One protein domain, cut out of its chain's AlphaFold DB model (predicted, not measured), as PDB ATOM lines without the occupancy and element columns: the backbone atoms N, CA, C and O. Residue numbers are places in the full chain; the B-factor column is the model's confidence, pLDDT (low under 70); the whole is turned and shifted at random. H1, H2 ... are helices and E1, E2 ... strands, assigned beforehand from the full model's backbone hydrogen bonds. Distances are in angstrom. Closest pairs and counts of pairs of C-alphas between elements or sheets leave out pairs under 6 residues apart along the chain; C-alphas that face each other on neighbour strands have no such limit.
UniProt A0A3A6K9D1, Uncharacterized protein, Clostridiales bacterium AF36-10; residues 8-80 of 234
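What this domain is: This is residues 8 to 80 of the 234 residues of an uncharacterized protein of Clostridiales bacterium AF36-10 (UniProt A0A3A6K9D1). There is little regular structure: a two-stranded hairpin, E1 and E2, with the short helix H1 near it makes one end, and residues 8 to 51, a long winding stretch with no named element, make the rest. The printed part has 73 residues, with E1, E2 and H1 in that order; the named elements, mixed helix and strand, hold only 19. The sheet is antiparallel. The whole is flat, 38 by 33 by 17 A, and only just compact, close to loose, with a radius of gyration of the C-alphas of 13.5 A.

How they stand to each other: E1, residues 52 to 56, and E2, residues 62 to 66, form a hairpin, antiparallel at 141 degrees; N 53 and O 65 are within hydrogen-bond range at 2.8 A. H1, residues 71 to 79, and E1 are near each other, with 7 pairs of C-alphas within 10 A. The closest C-alphas of E2 and H1, Val 65 and Trp 74, are 8.0 A apart. In H1 every O i to N i+4 pair is within hydrogen-bond range.

Where its parts are: E1 spans 13.0 A from C-alpha 52 at (20.909, 42.395, -38.931). E2 spans 13.6 A. H1 spans 11.0 A and ends with C-alpha 79 at (38.469, 37.988, -35.111).

The domain as a whole: The C-alphas farthest apart, Ser 20 and Asp 59, are 39.5 A apart. The printed part has no cut, and both links are tight. In this model residue 80 is under 70 in pLDDT.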
ATOM      1  N   ILE A   8      33.265  41.623 -19.555       77.81
ATOM      2  CA  ILE A   8      32.031  41.808 -18.768       77.81
ATOM      3  C   ILE A   8      30.861  42.064 -19.721       77.81
ATOM      4  O   ILE A   8      29.886  41.321 -19.695       77.81
ATOM      5  N   CYS A   9      30.997  43.056 -20.606       80.44
ATOM      6  CA  CYS A   9      29.961  43.421 -21.569       80.44
ATOM      7  C   CYS A   9      29.621  42.288 -22.539       80.44
ATOM      8  O   CYS A   9      28.448  42.009 -22.753       80.44
ATOM      9  N   GLY A  10      30.629  41.591 -23.076       82.31
ATOM     10  CA  GLY A  10      30.400  40.476 -24.000       82.31
ATOM     11  C   GLY A  10      29.562  39.342 -23.396       82.31
ATOM     12  O   GLY A  10      28.741  38.760 -24.091       82.31
ATOM     13  N   ARG A  11      29.700  39.080 -22.086       81.69
ATOM     14  CA  ARG A  11      28.933  38.047 -21.357       81.69
ATOM     15  C   ARG A  11      27.476  38.421 -21.079       81.69
ATOM     16  O   ARG A  11      26.704  37.580 -20.611       81.69
ATOM     17  N   LEU A  12      27.121  39.688 -21.263       85.25
ATOM     18  CA  LEU A  12      25.768  40.200 -21.069       85.25
ATOM     19  C   LEU A  12      25.044  40.422 -22.406       85.25
ATOM     20  O   LEU A  12      23.871  40.781 -22.393       85.25
ATOM     21  N   ASP A  13      25.715  40.185 -23.540       86.56
ATOM     22  CA  ASP A  13      25.117  40.297 -24.873       86.56
ATOM     23  C   ASP A  13      23.925  39.339 -25.010       86.56
ATOM     24  O   ASP A  13      24.021  38.159 -24.675       86.56
ATOM     25  N   GLY A  14      22.784  39.867 -25.455       83.50
ATOM     26  CA  GLY A  14      21.554  39.095 -25.657       83.50
ATOM     27  C   GLY A  14      20.778  38.715 -24.388       83.50
ATOM     28  O   GLY A  14      19.731  38.080 -24.497       83.50
ATOM     29  N   LYS A  15      21.229  39.094 -23.182       87.38
ATOM     30  CA  LYS A  15      20.465  38.815 -21.955       87.38
ATOM     31  C   LYS A  15      19.263  39.746 -21.818       87.38
ATOM     32  O   LYS A  15      19.395  40.965 -21.902       87.38
ATOM     33  N   ILE A  16      18.106  39.154 -21.537       89.62
ATOM     34  CA  ILE A  16      16.846  39.864 -21.319       89.62
ATOM     35  C   ILE A  16      16.600  39.968 -19.814       89.62
ATOM     36  O   ILE A  16      16.681  38.972 -19.096       89.62
ATOM     37  N   TYR A  17      16.280  41.173 -19.347       87.62
ATOM     38  CA  TYR A  17      15.947  41.446 -17.952       87.62
ATOM     39  C   TYR A  17      14.601  42.172 -17.864       87.62
ATOM     40  O   TYR A  17      14.347  43.058 -18.686       87.62
ATOM     41  N   PRO A  18      13.744  41.854 -16.875       90.62
ATOM     42  CA  PRO A  18      12.528  42.618 -16.636       90.62
ATOM     43  C   PRO A  18      12.854  44.076 -16.308       90.62
ATOM     44  O   PRO A  18      13.736  44.362 -15.497       90.62
ATOM     45  N   VAL A  19      12.092  45.011 -16.881       88.75
ATOM     46  CA  VAL A  19      12.263  46.449 -16.606       88.75
ATOM     47  C   VAL A  19      12.080  46.756 -15.115       88.75
ATOM     48  O   VAL A  19      12.782  47.604 -14.571       88.75
ATOM     49  N   SER A  20      11.193  46.025 -14.434       92.50
ATOM     50  CA  SER A  20      10.949  46.145 -12.991       92.50
ATOM     51  C   SER A  20      12.154  45.775 -12.121       92.50
ATOM     52  O   SER A  20      12.224  46.200 -10.974       92.50
ATOM     53  N   GLU A  21      13.099  44.996 -12.647       90.44
ATOM     54  CA  GLU A  21      14.299  44.545 -11.935       90.44
ATOM     55  C   GLU A  21      15.555  45.310 -12.372       90.44
ATOM     56  O   GLU A  21      16.669  44.957 -11.978       90.44
ATOM     57  N   ALA A  22      15.409  46.334 -13.214       88.06
ATOM     58  CA  ALA A  22      16.531  47.039 -13.807       88.06
ATOM     59  C   ALA A  22      17.320  47.848 -12.762       88.06
ATOM     60  O   ALA A  22      16.843  48.827 -12.192       88.06
ATOM     61  N   VAL A  23      18.576  47.462 -12.565       87.25
ATOM     62  CA  VAL A  23      19.562  48.083 -11.684       87.25
ATOM     63  C   VAL A  23      20.818  48.392 -12.496       87.25
ATOM     64  O   VAL A  23      21.539  47.495 -12.959       87.25
ATOM     65  N   THR A  24      21.091  49.688 -12.651       88.62
ATOM     66  CA  THR A  24      22.289  50.198 -13.327       88.62
ATOM     67  C   THR A  24      23.550  49.610 -12.702       88.62
ATOM     68  O   THR A  24      23.682  49.559 -11.481       88.62
ATOM     69  N   GLY A  25      24.481  49.147 -13.530       81.25
ATOM     70  CA  GLY A  25      25.724  48.539 -13.061       81.25
ATOM     71  C   GLY A  25      25.634  47.039 -12.771       81.25
ATOM     72  O   GLY A  25      26.671  46.388 -12.672       81.25
ATOM     73  N   LYS A  26      24.422  46.471 -12.669       82.44
ATOM     74  CA  LYS A  26      24.202  45.045 -12.366       82.44
ATOM     75  C   LYS A  26      23.589  44.279 -13.532       82.44
ATOM     76  O   LYS A  26      24.160  43.288 -13.972       82.44
ATOM     77  N   ASN A  27      22.452  44.742 -14.049       85.38
ATOM     78  CA  ASN A  27      21.771  44.158 -15.216       85.38
ATOM     79  C   ASN A  27      21.368  45.204 -16.269       85.38
ATOM     80  O   ASN A  27      20.894  44.839 -17.340       85.38
ATOM     81  N   LYS A  28      21.606  46.491 -15.995       87.62
ATOM     82  CA  LYS A  28      21.400  47.596 -16.931       87.62
ATOM     83  C   LYS A  28      22.703  48.391 -17.112       87.62
ATOM     84  O   LYS A  28      23.356  48.696 -16.108       87.62
ATOM     85  N   PRO A  29      23.113  48.737 -18.345       86.62
ATOM     86  CA  PRO A  29      24.290  49.573 -18.564       86.62
ATOM     87  C   PRO A  29      24.103  51.006 -18.017       86.62
ATOM     88  O   PRO A  29      22.969  51.466 -17.873       86.62
ATOM     89  N   PRO A  30      25.200  51.739 -17.734       88.31
ATOM     90  CA  PRO A  30      26.595  51.310 -17.857       88.31
ATOM     91  C   PRO A  30      27.038  50.372 -16.722       88.31
ATOM     92  O   PRO A  30      26.703  50.582 -15.561       88.31
ATOM     93  N   PHE A  31      27.843  49.357 -17.056       81.56
ATOM     94  CA  PHE A  31      28.399  48.404 -16.079       81.56
ATOM     95  C   PHE A  31      29.739  48.846 -15.478       81.56
ATOM     96  O   PHE A  31      30.149  48.361 -14.430       81.56
ATOM     97  N   HIS A  32      30.447  49.745 -16.158       75.50
ATOM     98  CA  HIS A  32      31.777  50.226 -15.784       75.50
ATOM     99  C   HIS A  32      32.110  51.523 -16.548       75.50
ATOM    100  O   HIS A  32      31.425  51.854 -17.522       75.50
ATOM    101  N   PRO A  33      33.165  52.266 -16.167       81.44
ATOM    102  CA  PRO A  33      33.658  53.384 -16.969       81.44
ATOM    103  C   PRO A  33      33.954  52.958 -18.416       81.44
ATOM    104  O   PRO A  33      34.411  51.837 -18.662       81.44
ATOM    105  N   PHE A  34      33.651  53.839 -19.376       76.75
ATOM    106  CA  PHE A  34      33.776  53.588 -20.823       76.75
ATOM    107  C   PHE A  34      33.030  52.333 -21.321       76.75
ATOM    108  O   PHE A  34      33.453  51.672 -22.271       76.75
ATOM    109  N   CYS A  35      31.916  51.990 -20.664       80.12
ATOM    110  CA  CYS A  35      31.038  50.896 -21.062       80.12
ATOM    111  C   CYS A  35      30.554  51.054 -22.508       80.12
ATOM    112  O   CYS A  35      30.059  52.110 -22.891       80.12
ATOM    113  N   ARG A  36      30.676  49.977 -23.291       79.50
ATOM    114  CA  ARG A  36      30.187  49.895 -24.679       79.50
ATOM    115  C   ARG A  36      28.872  49.116 -24.799       79.50
ATOM    116  O   ARG A  36      28.354  48.974 -25.901       79.50
ATOM    117  N   CYS A  37      28.352  48.591 -23.687       83.06
ATOM    118  CA  CYS A  37      27.032  47.970 -23.640       83.06
ATOM    119  C   CYS A  37      25.933  49.019 -23.874       83.06
ATOM    120  O   CYS A  37      26.028  50.133 -23.359       83.06
ATOM    121  N   ALA A  38      24.875  48.611 -24.568       82.69
ATOM    122  CA  ALA A  38      23.636  49.361 -24.736       82.69
ATOM    123  C   ALA A  38      22.456  48.439 -24.413       82.69
ATOM    124  O   ALA A  38      22.512  47.248 -24.717       82.69
ATOM    125  N   ASP A  39      21.417  48.974 -23.780       87.38
ATOM    126  CA  ASP A  39      20.137  48.304 -23.598       87.38
ATOM    127  C   ASP A  39      19.182  48.672 -24.739       87.38
ATOM    128  O   ASP A  39      19.163  49.800 -25.231       87.38
ATOM    129  N   VAL A  40      18.399  47.692 -25.183       84.88
ATOM    130  CA  VAL A  40      17.404  47.844 -26.248       84.88
ATOM    131  C   VAL A  40      16.094  47.236 -25.745       84.88
ATOM    132  O   VAL A  40      16.140  46.176 -25.115       84.88
ATOM    133  N   PRO A  41      14.934  47.872 -25.984       87.38
ATOM    134  CA  PRO A  41      13.643  47.270 -25.673       87.38
ATOM    135  C   PRO A  41      13.487  45.902 -26.347       87.38
ATOM    136  O   PRO A  41      13.767  45.759 -27.535       87.38
ATOM    137  N   TYR A  42      13.020  44.913 -25.588       86.00
ATOM    138  CA  TYR A  42      12.728  43.573 -26.087       86.00
ATOM    139  C   TYR A  42      11.234  43.291 -25.947       86.00
ATOM    140  O   TYR A  42      10.695  43.359 -24.840       86.00
ATOM    141  N   TYR A  43      10.589  42.938 -27.059       85.94
ATOM    142  CA  TYR A  43       9.212  42.453 -27.073       85.94
ATOM    143  C   TYR A  43       9.196  41.035 -27.663       85.94
ATOM    144  O   TYR A  43       9.765  40.851 -28.743       85.94
ATOM    145  N   PRO A  44       8.583  40.035 -26.995       83.69
ATOM    146  CA  PRO A  44       8.599  38.634 -27.440       83.69
ATOM    147  C   PRO A  44       8.039  38.393 -28.847       83.69
ATOM    148  O   PRO A  44       8.368  37.400 -29.482       83.69
ATOM    149  N   ASP A  45       7.177  39.290 -29.312       86.31
ATOM    150  CA  ASP A  45       6.499  39.280 -30.605       86.31
ATOM    151  C   ASP A  45       7.238  40.083 -31.687       86.31
ATOM    152  O   ASP A  45       6.762  40.169 -32.818       86.31
ATOM    153  N   THR A  46       8.408  40.658 -31.379       78.94
ATOM    154  CA  THR A  46       9.216  41.361 -32.385       78.94
ATOM    155  C   THR A  46       9.777  40.344 -33.382       78.94
ATOM    156  O   THR A  46      10.554  39.477 -32.976       78.94
ATOM    157  N   PRO A  47       9.455  40.438 -34.685       76.06
ATOM    158  CA  PRO A  47      10.024  39.541 -35.679       76.06
ATOM    159  C   PRO A  47      11.512  39.859 -35.850       76.06
ATOM    160  O   PRO A  47      11.873  40.912 -36.365       76.06
ATOM    161  N   THR A  48      12.383  38.959 -35.405       70.81
ATOM    162  CA  THR A  48      13.846  39.100 -35.521       70.81
ATOM    163  C   THR A  48      14.416  38.405 -36.758       70.81
ATOM    164  O   THR A  48      15.592  38.575 -37.086       70.81
ATOM    165  N   GLU A  49      13.588  37.645 -37.474       76.12
ATOM    166  CA  GLU A  49      13.991  36.865 -38.639       76.12
ATOM    167  C   GLU A  49      14.438  37.778 -39.793       76.12
ATOM    168  O   GLU A  49      13.732  38.696 -40.209       76.12
ATOM    169  N   GLY A  50      15.662  37.563 -40.284       75.69
ATOM    170  CA  GLY A  50      16.272  38.383 -41.337       75.69
ATOM    171  C   GLY A  50      16.806  39.747 -40.880       75.69
ATOM    172  O   GLY A  50      17.420  40.453 -41.685       75.69
ATOM    173  N   MET A  51      16.635  40.123 -39.607       83.81
ATOM    174  CA  MET A  51      17.244  41.339 -39.074       83.81
ATOM    175  C   MET A  51      18.762  41.189 -38.952       83.81
ATOM    176  O   MET A  51      19.304  40.107 -38.708       83.81
ATOM    177  N   LYS A  52      19.460  42.315 -39.090       88.75
ATOM    178  CA  LYS A  52      20.909  42.395 -38.931       88.75
ATOM    179  C   LYS A  52      21.275  43.416 -37.862       88.75
ATOM    180  O   LYS A  52      20.577  44.407 -37.664       88.75
ATOM    181  N   ARG A  53      22.406  43.190 -37.203       87.00
ATOM    182  CA  ARG A  53      23.028  44.089 -36.227       87.00
ATOM    183  C   ARG A  53      24.388  44.559 -36.737       87.00
ATOM    184  O   ARG A  53      25.111  43.825 -37.411       87.00
ATOM    185  N   ALA A  54      24.750  45.789 -36.385       88.44
ATOM    186  CA  ALA A  54      26.039  46.367 -36.749       88.44
ATOM    187  C   ALA A  54      27.187  45.757 -35.924       88.44
ATOM    188  O   ALA A  54      27.113  45.624 -34.692       88.44
ATOM    189  N   ALA A  55      28.294  45.439 -36.589       89.00
ATOM    190  CA  ALA A  55      29.530  45.002 -35.960       89.00
ATOM    191  C   ALA A  55      30.778  45.530 -36.689       89.00
ATOM    192  O   ALA A  55      30.656  46.267 -37.663       89.00
ATOM    193  N   ARG A  56      31.977  45.229 -36.174       87.19
ATOM    194  CA  ARG A  56      33.256  45.691 -36.738       87.19
ATOM    195  C   ARG A  56      34.262  44.569 -36.962       87.19
ATOM    196  O   ARG A  56      34.656  43.938 -35.992       87.19
ATOM    197  N   ASP A  57      34.723  44.352 -38.184       83.12
ATOM    198  CA  ASP A  57      35.758  43.343 -38.445       83.12
ATOM    199  C   ASP A  57      37.086  43.615 -37.693       83.12
ATOM    200  O   ASP A  57      37.237  44.616 -36.983       83.12
ATOM    201  N   LYS A  58      38.060  42.705 -37.839       78.38
ATOM    202  CA  LYS A  58      39.404  42.822 -37.241       78.38
ATOM    203  C   LYS A  58      40.123  44.137 -37.581       78.38
ATOM    204  O   LYS A  58      40.862  44.659 -36.755       78.38
ATOM    205  N   ASP A  59      39.860  44.694 -38.760       75.75
ATOM    206  CA  ASP A  59      40.489  45.914 -39.265       75.75
ATOM    207  C   ASP A  59      39.700  47.172 -38.833       75.75
ATOM    208  O   ASP A  59      40.115  48.308 -39.065       75.75
ATOM    209  N   GLY A  60      38.569  46.984 -38.142       77.38
ATOM    210  CA  GLY A  60      37.711  48.033 -37.603       77.38
ATOM    211  C   GLY A  60      36.619  48.523 -38.558       77.38
ATOM    212  O   GLY A  60      35.882  49.452 -38.187       77.38
ATOM    213  N   ASN A  61      36.471  47.915 -39.739       83.94
ATOM    214  CA  ASN A  61      35.458  48.279 -40.728       83.94
ATOM    215  C   ASN A  61      34.070  47.802 -40.301       83.94
ATOM    216  O   ASN A  61      33.913  46.745 -39.691       83.94
ATOM    217  N   GLY A  62      33.045  48.590 -40.628       87.88
ATOM    218  CA  GLY A  62      31.656  48.247 -40.332       87.88
ATOM    219  C   GLY A  62      31.179  47.053 -41.157       87.88
ATOM    220  O   GLY A  62      31.256  47.075 -42.381       87.88
ATOM    221  N   ILE A  63      30.648  46.041 -40.480       89.56
ATOM    222  CA  ILE A  63      30.029  44.855 -41.073       89.56
ATOM    223  C   ILE A  63      28.621  44.660 -40.507       89.56
ATOM    224  O   ILE A  63      28.327  45.064 -39.380       89.56
ATOM    225  N   GLU A  64      27.756  44.004 -41.272       90.25
ATOM    226  CA  GLU A  64      26.444  43.572 -40.796       90.25
ATOM    227  C   GLU A  64      26.473  42.082 -40.471       90.25
ATOM    228  O   GLU A  64      26.960  41.271 -41.263       90.25
ATOM    229  N   VAL A  65      25.933  41.716 -39.314       88.00
ATOM    230  CA  VAL A  65      25.834  40.321 -38.876       88.00
ATOM    231  C   VAL A  65      24.396  39.992 -38.485       88.00
ATOM    232  O   VAL A  65      23.641  40.918 -38.194       88.00
ATOM    233  N   PRO A  66      23.979  38.715 -38.504       88.19
ATOM    234  CA  PRO A  66      22.637  38.321 -38.077       88.19
ATOM    235  C   PRO A  66      22.289  38.867 -36.685       88.19
ATOM    236  O   PRO A  66      23.163  38.947 -35.818       88.19
ATOM    237  N   ALA A  67      21.043  39.298 -36.477       84.00
ATOM    238  CA  ALA A  67      20.613  39.913 -35.216       84.00
ATOM    239  C   ALA A  67      20.707  38.960 -34.010       84.00
ATOM    240  O   ALA A  67      20.973  39.413 -32.897       84.00
ATOM    241  N   ASP A  68      20.533  37.663 -34.248       82.50
ATOM    242  CA  ASP A  68      20.622  36.565 -33.284       82.50
ATOM    243  C   ASP A  68      22.061  36.133 -32.968       82.50
ATOM    244  O   ASP A  68      22.291  35.463 -31.964       82.50
ATOM    245  N   MET A  69      23.043  36.551 -33.776       86.25
ATOM    246  CA  MET A  69      24.449  36.246 -33.528       86.25
ATOM    247  C   MET A  69      24.880  36.819 -32.179       86.25
ATOM    248  O   MET A  69      24.744  38.020 -31.935       86.25
ATOM    249  N   THR A  70      25.461  35.982 -31.328       86.81
ATOM    250  CA  THR A  70      26.026  36.385 -30.036       86.81
ATOM    251  C   THR A  70      27.416  37.000 -30.201       86.81
ATOM    252  O   THR A  70      28.137  36.729 -31.168       86.81
ATOM    253  N   TYR A  71      27.847  37.816 -29.235       84.31
ATOM    254  CA  TYR A  71      29.210  38.355 -29.206       84.31
ATOM    255  C   TYR A  71      30.287  37.260 -29.276       84.31
ATOM    256  O   TYR A  71      31.312  37.465 -29.923       84.31
ATOM    257  N   GLU A  72      30.067  36.103 -28.646       82.25
ATOM    258  CA  GLU A  72      31.024  34.989 -28.656       82.25
ATOM    259  C   GLU A  72      31.165  34.366 -30.051       82.25
ATOM    260  O   GLU A  72      32.285  34.196 -30.544       82.25
ATOM    261  N   GLU A  73      30.047  34.094 -30.725       84.38
ATOM    262  CA  GLU A  73      30.030  33.575 -32.099       84.38
ATOM    263  C   GLU A  73      30.652  34.568 -33.073       84.38
ATOM    264  O   GLU A  73      31.471  34.208 -33.923       84.38
ATOM    265  N   TRP A  74      30.300  35.840 -32.910       87.62
ATOM    266  CA  TRP A  74      30.866  36.922 -33.682       87.62
ATOM    267  C   TRP A  74      32.384  37.021 -33.500       87.62
ATOM    268  O   TRP A  74      33.125  37.058 -34.483       87.62
ATOM    269  N   LYS A  75      32.860  36.997 -32.251       84.25
ATOM    270  CA  LYS A  75      34.288  37.052 -31.917       84.25
ATOM    271  C   LYS A  75      35.031  35.877 -32.551       84.25
ATOM    272  O   LYS A  75      36.070  36.074 -33.170       84.25
ATOM    273  N   LYS A  76      34.471  34.667 -32.463       84.25
ATOM    274  CA  LYS A  76      35.046  33.462 -33.078       84.25
ATOM    275  C   LYS A  76      35.134  33.580 -34.602       84.25
ATOM    276  O   LYS A  76      36.146  33.204 -35.185       84.25
ATOM    277  N   LYS A  77      34.087  34.104 -35.243       82.81
ATOM    278  CA  LYS A  77      33.971  34.170 -36.705       82.81
ATOM    279  C   LYS A  77      34.799  35.290 -37.338       82.81
ATOM    280  O   LYS A  77      35.380  35.072 -38.395       82.81
ATOM    281  N   TYR A  78      34.831  36.474 -36.728       78.69
ATOM    282  CA  TYR A  78      35.365  37.686 -37.363       78.69
ATOM    283  C   TYR A  78      36.720  38.147 -36.827       78.69
ATOM    284  O   TYR A  78      37.385  38.933 -37.500       78.69
ATOM    285  N   LEU A  79      37.149  37.662 -35.658       70.25
ATOM    286  CA  LEU A  79      38.469  37.988 -35.111       70.25
ATOM    287  C   LEU A  79      39.480  36.841 -35.260       70.25
ATOM    288  O   LEU A  79      40.678  37.101 -35.217       70.25
ATOM    289  N   GLY A  80      39.035  35.600 -35.523       51.00
ATOM    290  CA  GLY A  80      39.925  34.434 -35.611       51.00
ATOM    291  C   GLY A  80      40.735  34.212 -34.321       51.00
ATOM    292  O   GLY A  80      40.739  35.036 -33.412       51.00
TER     293      GLY A  80